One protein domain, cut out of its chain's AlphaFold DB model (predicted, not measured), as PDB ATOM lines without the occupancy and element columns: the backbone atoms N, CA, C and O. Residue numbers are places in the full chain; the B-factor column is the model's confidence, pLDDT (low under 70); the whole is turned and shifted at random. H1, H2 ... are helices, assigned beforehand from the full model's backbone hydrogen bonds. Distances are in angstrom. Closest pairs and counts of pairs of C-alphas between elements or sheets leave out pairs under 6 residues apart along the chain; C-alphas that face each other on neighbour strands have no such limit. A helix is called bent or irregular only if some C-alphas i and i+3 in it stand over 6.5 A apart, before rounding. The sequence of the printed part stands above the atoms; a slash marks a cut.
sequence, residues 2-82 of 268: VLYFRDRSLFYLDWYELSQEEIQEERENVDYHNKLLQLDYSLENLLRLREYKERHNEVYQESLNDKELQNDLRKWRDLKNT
ATOM      1  N   VAL A   2      63.410  -7.650 206.267       94.38
ATOM      2  CA  VAL A   2      63.133  -6.433 207.079       94.38
ATOM      3  C   VAL A   2      64.000  -5.233 206.656       94.38
ATOM      4  O   VAL A   2      63.472  -4.165 206.379       94.38
ATOM      5  N   LEU A   3      65.319  -5.435 206.498       93.88
ATOM      6  CA  LEU A   3      66.233  -4.406 205.968       93.88
ATOM      7  C   LEU A   3      65.809  -3.877 204.591       93.88
ATOM      8  O   LEU A   3      65.932  -2.690 204.330       93.88
ATOM      9  N   TYR A   4      65.300  -4.753 203.722       94.69
ATOM     10  CA  TYR A   4      64.879  -4.374 202.376       94.69
ATOM     11  C   TYR A   4      63.683  -3.420 202.416       94.69
ATOM     12  O   TYR A   4      63.709  -2.402 201.740       94.69
ATOM     13  N   PHE A   5      62.670  -3.724 203.229       95.00
ATOM     14  CA  PHE A   5      61.489  -2.870 203.344       95.00
ATOM     15  C   PHE A   5      61.805  -1.532 204.019       95.00
ATOM     16  O   PHE A   5      61.338  -0.507 203.541       95.00
ATOM     17  N   ARG A   6      62.684  -1.516 205.033       95.62
ATOM     18  CA  ARG A   6      63.211  -0.260 205.593       95.62
ATOM     19  C   ARG A   6      63.890   0.596 204.522       95.62
ATOM     20  O   ARG A   6      63.608   1.782 204.417       95.62
ATOM     21  N   ASP A   7      64.811   0.002 203.763       95.56
ATOM     22  CA  ASP A   7      65.536   0.714 202.707       95.56
ATOM     23  C   ASP A   7      64.584   1.211 201.617       95.56
ATOM     24  O   ASP A   7      64.774   2.309 201.115       95.56
ATOM     25  N   ARG A   8      63.550   0.431 201.275       94.50
ATOM     26  CA  ARG A   8      62.523   0.832 200.309       94.50
ATOM     27  C   ARG A   8      61.745   2.060 200.790       94.50
ATOM     28  O   ARG A   8      61.557   2.980 200.009       94.50
ATOM     29  N   SER A   9      61.370   2.109 202.067       94.81
ATOM     30  CA  SER A   9      60.710   3.285 202.650       94.81
ATOM     31  C   SER A   9      61.618   4.516 202.692       94.81
ATOM     32  O   SER A   9      61.197   5.614 202.344       94.81
ATOM     33  N   LEU A  10      62.895   4.347 203.057       95.19
ATOM     34  CA  LEU A  10      63.875   5.441 203.001       95.19
ATOM     35  C   LEU A  10      64.103   5.939 201.569       95.19
ATOM     36  O   LEU A  10      64.212   7.141 201.356       95.19
ATOM     37  N   PHE A  11      64.152   5.025 200.600       94.38
ATOM     38  CA  PHE A  11      64.213   5.362 199.184       94.38
ATOM     39  C   PHE A  11      63.004   6.197 198.771       94.38
ATOM     40  O   PHE A  11      63.191   7.246 198.172       94.38
ATOM     41  N   TYR A  12      61.785   5.803 199.149       92.94
ATOM     42  CA  TYR A  12      60.597   6.583 198.812       92.94
ATOM     43  C   TYR A  12      60.618   7.995 199.394       92.94
ATOM     44  O   TYR A  12      60.345   8.949 198.668       92.94
ATOM     45  N   LEU A  13      61.040   8.137 200.652       93.31
ATOM     46  CA  LEU A  13      61.197   9.438 201.305       93.31
ATOM     47  C   LEU A  13      62.259  10.334 200.646       93.31
ATOM     48  O   LEU A  13      62.109  11.553 200.657       93.31
ATOM     49  N   ASP A  14      63.338   9.750 200.123       91.12
ATOM     50  CA  ASP A  14      64.442  10.499 199.508       91.12
ATOM     51  C   ASP A  14      64.230  10.773 198.004       91.12
ATOM     52  O   ASP A  14      64.877  11.672 197.458       91.12
ATOM     53  N   TRP A  15      63.413   9.962 197.319       87.62
ATOM     54  CA  TRP A  15      63.379   9.884 195.852       87.62
ATOM     55  C   TRP A  15      62.099  10.418 195.206       87.62
ATOM     56  O   TRP A  15      62.165  10.930 194.089       87.62
ATOM     57  N   TYR A  16      60.951  10.309 195.878       86.88
ATOM     58  CA  TYR A  16      59.661  10.714 195.315       86.88
ATOM     59  C   TYR A  16      59.088  11.954 195.997       86.88
ATOM     60  O   TYR A  16      59.270  12.192 197.191       86.88
ATOM     61  N   GLU A  17      58.331  12.725 195.219       88.12
ATOM     62  CA  GLU A  17      57.486  13.800 195.727       88.12
ATOM     63  C   GLU A  17      56.202  13.203 196.306       88.12
ATOM     64  O   GLU A  17      55.206  13.007 195.612       88.12
ATOM     65  N   LEU A  18      56.260  12.863 197.589       90.19
ATOM     66  CA  LEU A  18      55.156  12.270 198.334       90.19
ATOM     67  C   LEU A  18      54.258  13.347 198.961       90.19
ATOM     68  O   LEU A  18      54.718  14.409 199.395       90.19
ATOM     69  N   SER A  19      52.967  13.050 199.078       93.00
ATOM     70  CA  SER A  19      52.043  13.828 199.903       93.00
ATOM     71  C   SER A  19      52.418  13.741 201.389       93.00
ATOM     72  O   SER A  19      53.143  12.851 201.828       93.00
ATOM     73  N   GLN A  20      51.898  14.658 202.211       92.00
ATOM     74  CA  GLN A  20      52.180  14.639 203.655       92.00
ATOM     75  C   GLN A  20      51.701  13.350 204.343       92.00
ATOM     76  O   GLN A  20      52.323  12.914 205.311       92.00
ATOM     77  N   GLU A  21      50.621  12.743 203.846       94.62
ATOM     78  CA  GLU A  21      50.104  11.467 204.347       94.62
ATOM     79  C   GLU A  21      51.053  10.314 204.001       94.62
ATOM     80  O   GLU A  21      51.472   9.584 204.896       94.62
ATOM     81  N   GLU A  22      51.495  10.225 202.744       94.19
ATOM     82  CA  GLU A  22      52.462   9.214 202.291       94.19
ATOM     83  C   GLU A  22      53.818   9.355 203.001       94.19
ATOM     84  O   GLU A  22      54.420   8.365 203.412       94.19
ATOM     85  N   ILE A  23      54.295  10.586 203.225       93.19
ATOM     86  CA  ILE A  23      55.517  10.837 204.009       93.19
ATOM     87  C   ILE A  23      55.370  10.283 205.426       93.19
ATOM     88  O   ILE A  23      56.315   9.703 205.970       93.19
ATOM     89  N   GLN A  24      54.215  10.502 206.053       94.94
ATOM     90  CA  GLN A  24      53.964  10.028 207.406       94.94
ATOM     91  C   GLN A  24      53.906   8.496 207.450       94.94
ATOM     92  O   GLN A  24      54.553   7.898 208.312       94.94
ATOM     93  N   GLU A  25      53.223   7.867 206.493       95.75
ATOM     94  CA  GLU A  25      53.174   6.410 206.355       95.75
ATOM     95  C   GLU A  25      54.576   5.810 206.180       95.75
ATOM     96  O   GLU A  25      54.961   4.888 206.903       95.75
ATOM     97  N   GLU A  26      55.397   6.366 205.286       96.06
ATOM     98  CA  GLU A  26      56.742   5.842 205.058       96.06
ATOM     99  C   GLU A  26      57.664   6.034 206.266       96.06
ATOM    100  O   GLU A  26      58.487   5.165 206.566       96.06
ATOM    101  N   ARG A  27      57.506   7.118 207.033       95.50
ATOM    102  CA  ARG A  27      58.226   7.297 208.306       95.50
ATOM    103  C   ARG A  27      57.817   6.258 209.343       95.50
ATOM    104  O   ARG A  27      58.686   5.685 210.002       95.50
ATOM    105  N   GLU A  28      56.524   5.977 209.464       97.31
ATOM    106  CA  GLU A  28      56.018   4.930 210.355       97.31
ATOM    107  C   GLU A  28      56.524   3.547 209.940       97.31
ATOM    108  O   GLU A  28      56.944   2.761 210.796       97.31
ATOM    109  N   ASN A  29      56.582   3.278 208.633       95.19
ATOM    110  CA  ASN A  29      57.203   2.078 208.089       95.19
ATOM    111  C   ASN A  29      58.685   2.008 208.474       95.19
ATOM    112  O   ASN A  29      59.130   0.982 208.994       95.19
ATOM    113  N   VAL A  30      59.467   3.074 208.281       96.56
ATOM    114  CA  VAL A  30      60.885   3.111 208.688       96.56
ATOM    115  C   VAL A  30      61.038   2.803 210.179       96.56
ATOM    116  O   VAL A  30      61.844   1.941 210.544       96.56
ATOM    117  N   ASP A  31      60.244   3.441 211.037       96.88
ATOM    118  CA  ASP A  31      60.278   3.230 212.485       96.88
ATOM    119  C   ASP A  31      59.894   1.801 212.876       96.88
ATOM    120  O   ASP A  31      60.542   1.183 213.729       96.88
ATOM    121  N   TYR A  32      58.862   1.242 212.244       95.50
ATOM    122  CA  TYR A  32      58.434  -0.135 212.457       95.50
ATOM    123  C   TYR A  32      59.537  -1.134 212.091       95.50
ATOM    124  O   TYR A  32      59.885  -2.005 212.895       95.50
ATOM    125  N   HIS A  33      60.150  -0.985 210.915       96.62
ATOM    126  CA  HIS A  33      61.237  -1.866 210.498       96.62
ATOM    127  C   HIS A  33      62.488  -1.674 211.363       96.62
ATOM    128  O   HIS A  33      63.137  -2.661 211.705       96.62
ATOM    129  N   ASN A  34      62.808  -0.449 211.789       95.06
ATOM    130  CA  ASN A  34      63.909  -0.197 212.723       95.06
ATOM    131  C   ASN A  34      63.703  -0.923 214.059       95.06
ATOM    132  O   ASN A  34      64.632  -1.572 214.541       95.06
ATOM    133  N   LYS A  35      62.484  -0.905 214.617       95.19
ATOM    134  CA  LYS A  35      62.144  -1.673 215.829       95.19
ATOM    135  C   LYS A  35      62.343  -3.176 215.628       95.19
ATOM    136  O   LYS A  35      62.890  -3.834 216.508       95.19
ATOM    137  N   LEU A  36      61.947  -3.720 214.473       93.81
ATOM    138  CA  LEU A  36      62.167  -5.136 214.145       93.81
ATOM    139  C   LEU A  36      63.657  -5.495 214.036       93.81
ATOM    140  O   LEU A  36      64.050  -6.588 214.439       93.81
ATOM    141  N   LEU A  37      64.485  -4.594 213.503       92.56
ATOM    142  CA  LEU A  37      65.931  -4.802 213.354       92.56
ATOM    143  C   LEU A  37      66.694  -4.743 214.681       92.56
ATOM    144  O   LEU A  37      67.786  -5.298 214.770       92.56
ATOM    145  N   GLN A  38      66.130  -4.082 215.690       94.00
ATOM    146  CA  GLN A  38      66.710  -3.940 217.027       94.00
ATOM    147  C   GLN A  38      66.273  -5.045 218.000       94.00
ATOM    148  O   GLN A  38      66.658  -5.012 219.165       94.00
ATOM    149  N   LEU A  39      65.452  -6.010 217.564       92.69
ATOM    150  CA  LEU A  39      64.994  -7.091 218.433       92.69
ATOM    151  C   LEU A  39      66.161  -7.967 218.905       92.69
ATOM    152  O   LEU A  39      66.894  -8.538 218.097       92.69
ATOM    153  N   ASP A  40      66.251  -8.158 220.220       93.38
ATOM    154  CA  ASP A  40      67.176  -9.116 220.817       93.38
ATOM    155  C   ASP A  40      66.811 -10.560 220.457       93.38
ATOM    156  O   ASP A  40      65.659 -10.902 220.157       93.38
ATOM    157  N   TYR A  41      67.799 -11.447 220.548       92.44
ATOM    158  CA  TYR A  41      67.593 -12.867 220.308       92.44
ATOM    159  C   TYR A  41      66.698 -13.495 221.392       92.44
ATOM    160  O   TYR A  41      67.112 -13.686 222.535       92.44
ATOM    161  N   SER A  42      65.468 -13.856 221.020       95.44
ATOM    162  CA  SER A  42      64.519 -14.592 221.861       95.44
ATOM    163  C   SER A  42      63.574 -15.434 221.000       95.44
ATOM    164  O   SER A  42      63.353 -15.133 219.825       95.44
ATOM    165  N   LEU A  43      62.988 -16.492 221.573       94.44
ATOM    166  CA  LEU A  43      62.026 -17.336 220.853       94.44
ATOM    167  C   LEU A  43      60.811 -16.532 220.369       94.44
ATOM    168  O   LEU A  43      60.360 -16.716 219.242       94.44
ATOM    169  N   GLU A  44      60.315 -15.615 221.198       94.44
ATOM    170  CA  GLU A  44      59.196 -14.739 220.850       94.44
ATOM    171  C   GLU A  44      59.531 -13.844 219.646       94.44
ATOM    172  O   GLU A  44      58.761 -13.774 218.689       94.44
ATOM    173  N   ASN A  45      60.715 -13.226 219.634       93.62
ATOM    174  CA  ASN A  45      61.145 -12.372 218.525       93.62
ATOM    175  C   ASN A  45      61.386 -13.169 217.235       93.62
ATOM    176  O   ASN A  45      61.068 -12.688 216.147       93.62
ATOM    177  N   LEU A  46      61.875 -14.409 217.333       93.50
ATOM    178  CA  LEU A  46      62.002 -15.302 216.178       93.50
ATOM    179  C   LEU A  46      60.640 -15.665 215.572       93.50
ATOM    180  O   LEU A  46      60.524 -15.727 214.346       93.50
ATOM    181  N   LEU A  47      59.612 -15.884 216.402       94.00
ATOM    182  CA  LEU A  47      58.244 -16.117 215.928       94.00
ATOM    183  C   LEU A  47      57.687 -14.874 215.225       94.00
ATOM    184  O   LEU A  47      57.215 -14.985 214.096       94.00
ATOM    185  N   ARG A  48      57.859 -13.683 215.812       92.75
ATOM    186  CA  ARG A  48      57.462 -12.408 215.183       92.75
ATOM    187  C   ARG A  48      58.131 -12.193 213.821       92.75
ATOM    188  O   ARG A  48      57.469 -11.807 212.859       92.75
ATOM    189  N   LEU A  49      59.435 -12.468 213.708       93.38
ATOM    190  CA  LEU A  49      60.169 -12.364 212.440       93.38
ATOM    191  C   LEU A  49      59.713 -13.406 211.407       93.38
ATOM    192  O   LEU A  49      59.703 -13.111 210.210       93.38
ATOM    193  N   ARG A  50      59.322 -14.611 211.847       94.56
ATOM    194  CA  ARG A  50      58.731 -15.630 210.967       94.56
ATOM    195  C   ARG A  50      57.385 -15.161 210.414       94.56
ATOM    196  O   ARG A  50      57.220 -15.162 209.201       94.56
ATOM    197  N   GLU A  51      56.479 -14.705 211.274       94.50
ATOM    198  CA  GLU A  51      55.166 -14.183 210.870       94.50
ATOM    199  C   GLU A  51      55.293 -12.967 209.945       94.50
ATOM    200  O   GLU A  51      54.548 -12.826 208.979       94.50
ATOM    201  N   TYR A  52      56.251 -12.077 210.220       94.06
ATOM    202  CA  TYR A  52      56.579 -10.968 209.328       94.06
ATOM    203  C   TYR A  52      57.005 -11.476 207.947       94.06
ATOM    204  O   TYR A  52      56.476 -11.032 206.929       94.06
ATOM    205  N   LYS A  53      57.945 -12.432 207.911       93.81
ATOM    206  CA  LYS A  53      58.440 -13.006 206.658       93.81
ATOM    207  C   LYS A  53      57.302 -13.626 205.856       93.81
ATOM    208  O   LYS A  53      57.242 -13.389 204.660       93.81
ATOM    209  N   GLU A  54      56.428 -14.397 206.495       94.50
ATOM    210  CA  GLU A  54      55.282 -15.035 205.839       94.50
ATOM    211  C   GLU A  54      54.327 -13.993 205.251       94.50
ATOM    212  O   GLU A  54      54.028 -14.058 204.061       94.50
ATOM    213  N   ARG A  55      53.940 -12.978 206.035       93.94
ATOM    214  CA  ARG A  55      53.031 -11.914 205.580       93.94
ATOM    215  C   ARG A  55      53.582 -11.081 204.423       93.94
ATOM    216  O   ARG A  55      52.800 -10.579 203.632       93.94
ATOM    217  N   HIS A  56      54.892 -10.849 204.365       93.12
ATOM    218  CA  HIS A  56      55.501  -9.940 203.380       93.12
ATOM    219  C   HIS A  56      56.223 -10.681 202.249       93.12
ATOM    220  O   HIS A  56      56.842 -10.041 201.398       93.12
ATOM    221  N   ASN A  57      56.180 -12.019 202.229       94.31
ATOM    222  CA  ASN A  57      56.930 -12.803 201.254       94.31
ATOM    223  C   ASN A  57      56.489 -12.511 199.821       94.31
ATOM    224  O   ASN A  57      57.350 -12.318 198.974       94.31
ATOM    225  N   GLU A  58      55.184 -12.457 199.563       94.19
ATOM    226  CA  GLU A  58      54.640 -12.205 198.222       94.19
ATOM    227  C   GLU A  58      55.104 -10.844 197.693       94.19
ATOM    228  O   GLU A  58      55.834 -10.795 196.706       94.19
ATOM    229  N   VAL A  59      54.836  -9.768 198.442       92.88
ATOM    230  CA  VAL A  59      55.272  -8.400 198.107       92.88
ATOM    231  C   VAL A  59      56.789  -8.314 197.911       92.88
ATOM    232  O   VAL A  59      57.278  -7.623 197.017       92.88
ATOM    233  N   TYR A  60      57.568  -9.012 198.738       93.25
ATOM    234  CA  TYR A  60      59.022  -9.047 198.602       93.25
ATOM    235  C   TYR A  60      59.467  -9.738 197.309       93.25
ATOM    236  O   TYR A  60      60.363  -9.231 196.641       93.25
ATOM    237  N   GLN A  61      58.862 -10.874 196.945       94.44
ATOM    238  CA  GLN A  61      59.181 -11.562 195.690       94.44
ATOM    239  C   GLN A  61      58.777 -10.727 194.474       94.44
ATOM    240  O   GLN A  61      59.554 -10.626 193.530       94.44
ATOM    241  N   GLU A  62      57.605 -10.090 194.505       92.50
ATOM    242  CA  GLU A  62      57.173  -9.163 193.454       92.50
ATOM    243  C   GLU A  62      58.175  -8.023 193.282       92.50
ATOM    244  O   GLU A  62      58.692  -7.816 192.186       92.50
ATOM    245  N   SER A  63      58.552  -7.366 194.382       90.69
ATOM    246  CA  SER A  63      59.501  -6.251 194.331       90.69
ATOM    247  C   SER A  63      60.902  -6.679 193.869       90.69
ATOM    248  O   SER A  63      61.633  -5.877 193.298       90.69
ATOM    249  N   LEU A  64      61.316  -7.930 194.115       91.31
ATOM    250  CA  LEU A  64      62.581  -8.478 193.604       91.31
ATOM    251  C   LEU A  64      62.551  -8.754 192.096       91.31
ATOM    252  O   LEU A  64      63.599  -8.714 191.454       91.31
ATOM    253  N   ASN A  65      61.374  -9.054 191.548       93.56
ATOM    254  CA  ASN A  65      61.193  -9.304 190.120       93.56
ATOM    255  C   ASN A  65      61.076  -8.007 189.306       93.56
ATOM    256  O   ASN A  65      61.276  -8.032 188.090       93.56
ATOM    257  N   ASP A  66      60.802  -6.880 189.965       95.12
ATOM    258  CA  ASP A  66      60.820  -5.551 189.365       95.12
ATOM    259  C   ASP A  66      62.263  -5.062 189.142       95.12
ATOM    260  O   ASP A  66      62.946  -4.571 190.042       95.12
ATOM    261  N   LYS A  67      62.752  -5.217 187.909       93.94
ATOM    262  CA  LYS A  67      64.122  -4.836 187.538       93.94
ATOM    263  C   LYS A  67      64.382  -3.335 187.646       93.94
ATOM    264  O   LYS A  67      65.519  -2.964 187.938       93.94
ATOM    265  N   GLU A  68      63.383  -2.508 187.365       91.12
ATOM    266  CA  GLU A  68      63.514  -1.052 187.376       91.12
ATOM    267  C   GLU A  68      63.680  -0.574 188.816       91.12
ATOM    268  O   GLU A  68      64.721  -0.011 189.160       91.12
ATOM    269  N   LEU A  69      62.765  -0.990 189.698       90.19
ATOM    270  CA  LEU A  69      62.845  -0.707 191.129       90.19
ATOM    271  C   LEU A  69      64.161  -1.198 191.748       90.19
ATOM    272  O   LEU A  69      64.775  -0.503 192.558       90.19
ATOM    273  N   GLN A  70      64.631  -2.397 191.388       93.44
ATOM    274  CA  GLN A  70      65.905  -2.906 191.913       93.44
ATOM    275  C   GLN A  70      67.111  -2.098 191.423       93.44
ATOM    276  O   GLN A  70      68.078  -1.928 192.173       93.44
ATOM    277  N   ASN A  71      67.078  -1.604 190.185       91.81
ATOM    278  CA  ASN A  71      68.138  -0.758 189.654       91.81
ATOM    279  C   ASN A  71      68.179   0.596 190.373       91.81
ATOM    280  O   ASN A  71      69.261   1.042 190.762       91.81
ATOM    281  N   ASP A  72      67.019   1.200 190.614       91.00
ATOM    282  CA  ASP A  72      66.921   2.487 191.302       91.00
ATOM    283  C   ASP A  72      67.297   2.372 192.776       91.00
ATOM    284  O   ASP A  72      68.108   3.157 193.265       91.00
ATOM    285  N   LEU A  73      66.855   1.315 193.465       92.81
ATOM    286  CA  LEU A  73      67.300   1.020 194.830       92.81
ATOM    287  C   LEU A  73      68.813   0.802 194.912       92.81
ATOM    288  O   LEU A  73      69.435   1.175 195.907       92.81
ATOM    289  N   ARG A  74      69.425   0.185 193.895       92.50
ATOM    290  CA  ARG A  74      70.884   0.036 193.827       92.50
ATOM    291  C   ARG A  74      71.562   1.401 193.693       92.50
ATOM    292  O   ARG A  74      72.404   1.716 194.528       92.50
ATOM    293  N   LYS A  75      71.150   2.220 192.719       91.00
ATOM    294  CA  LYS A  75      71.669   3.586 192.514       91.00
ATOM    295  C   LYS A  75      71.516   4.443 193.779       91.00
ATOM    296  O   LYS A  75      72.464   5.101 194.202       91.00
ATOM    297  N   TRP A  76      70.344   4.398 194.414       93.75
ATOM    298  CA  TRP A  76      70.071   5.115 195.657       93.75
ATOM    299  C   TRP A  76      70.957   4.639 196.804       93.75
ATOM    300  O   TRP A  76      71.504   5.473 197.519       93.75
ATOM    301  N   ARG A  77      71.162   3.326 196.978       92.81
ATOM    302  CA  ARG A  77      72.081   2.815 198.009       92.81
ATOM    303  C   ARG A  77      73.508   3.295 197.773       92.81
ATOM    304  O   ARG A  77      74.162   3.697 198.730       92.81
ATOM    305  N   ASP A  78      73.983   3.275 196.531       91.62
ATOM    306  CA  ASP A  78      75.326   3.755 196.193       91.62
ATOM    307  C   ASP A  78      75.482   5.239 196.554       91.62
ATOM    308  O   ASP A  78      76.469   5.637 197.173       91.62
ATOM    309  N   LEU A  79      74.459   6.046 196.270       91.31
ATOM    310  CA  LEU A  79      74.403   7.447 196.677       91.31
ATOM    311  C   LEU A  79      74.340   7.645 198.187       91.31
ATOM    312  O   LEU A  79      75.097   8.445 198.729       91.31
ATOM    313  N   LYS A  80      73.456   6.918 198.872       90.38
ATOM    314  CA  LYS A  80      73.248   7.023 200.321       90.38
ATOM    315  C   LYS A  80      74.489   6.599 201.108       90.38
ATOM    316  O   LYS A  80      74.726   7.114 202.195       90.38
ATOM    317  N   ASN A  81      75.274   5.674 200.556       92.38
ATOM    318  CA  ASN A  81      76.538   5.212 201.128       92.38
ATOM    319  C   ASN A  81      77.738   6.090 200.731       92.38
ATOM    320  O   ASN A  81      78.816   5.940 201.307       92.38
ATOM    321  N   THR A  82      77.573   6.993 199.762       91.69
ATOM    322  CA  THR A  82      78.591   7.980 199.395       91.69
ATOM    323  C   THR A  82      78.539   9.151 200.383       91.69
ATOM    324  O   THR A  82      77.441   9.601 200.723       91.69
TER     325      THR A  82
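Overview. This is residues 2 to 82 of the 268 residues of an uncharacterized protein of Helicobacter pylori FD662 (UniProt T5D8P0). Three helices make a loose triangular frame around a fourth: H2 and the bent helix H3 diverge as two sides of a V from the turn at residues 38 to 42, H4 stands across the wide end, and H1 lies in the middle. H1 and H2 form the well-packed part, a helical hairpin side by side, while the arm H3a at the narrow end has few contacts. The printed part has 81 residues with four named helices, H1, H2, H3 and H4 in chain order, and no named strand. The class is all helix, and the whole is only just compact, close to loose, with a radius of gyration of the C-alphas of 13.8 A and spans of 39 by 28 by 26 A.

Arrangement. The longest helix is H3, residues 43 to 65, assigned as one helix by its hydrogen bonds but bent: C-alphas 55 and 58 are 7.5 A apart. Its arms are H3a, residues 43 to 55, and H3b, residues 58 to 65, and their lines stand at a steep tilt of 64 degrees. H3a touches no helix. It is close to but not clearly touching H2, residues 20 to 37, where the closest C-alphas, those of Leu 36 and Leu 49, are 7.7 A apart. The lines of H2 and H3a stand at a steep tilt of 42 degrees, and the two run opposite ways. H3b and H4, residues 67 to 81, touch only at the corner by their link, and only just, with 3 pairs of C-alphas within 8 A. The closest C-alphas there are those of Leu 64 and Gln 70, 6.7 A apart, and the lines are about perpendicular at 85 degrees. H1, residues 2 to 15, is near H3b, with 8 pairs of C-alphas within 10 A and no pair within 8 A. H1 is only just apart from H3a, at a closest 8.1 A. H1 and H2 touch along 22 pairs of C-alphas within 8 A, the closest being those of Arg 6 and Val 30, 5.1 A apart. They form a helical hairpin, running opposite ways at a shallow tilt of 28 degrees. H1 and H4 only just touch, with 3 pairs within 8 A, through residues 8 to 11 of H1 and 73 to 76 of H4 alone. Their closest C-alphas, those of Phe 11 and Trp 76, are 6.8 A apart, and their lines are about perpendicular at 82 degrees. H2 stays apart from H3b and from H4, and H3a stays apart from H4. In H1, H2, H3a, H3b and H4, every O i to N i+4 pair is within hydrogen-bond range.

Along the chain. H3a measures 18.5 A from C-alpha 43 at (62.026, -17.336, 220.853) to C-alpha 55, and H3b measures 10.8 A from C-alpha 58 to C-alpha 65. H2 measures 25.7 A from Gln 20 to Leu 37. H1 measures 19.8 A from Val 2, with its C-alpha at (63.133, -6.433, 207.079), to Trp 15. H4 measures 21.0 A from Lys 67 to Asn 81, whose C-alpha is at (76.538, 5.212, 201.128).

Size, cuts and confidence. The two C-alphas farthest apart are those of Glu 17 and Leu 43, at 40.3 A. The C-alphas of Val 2 and Thr 82, the first and last printed residues, are 22.5 A apart. The printed part has no cut. The links H1 to H2, H2 to H3 and H3 to H4 are tight, with 4, 5 and 1 residues between the helices. The mean pLDDT of the printed part is 93.4, and no printed residue is under 70.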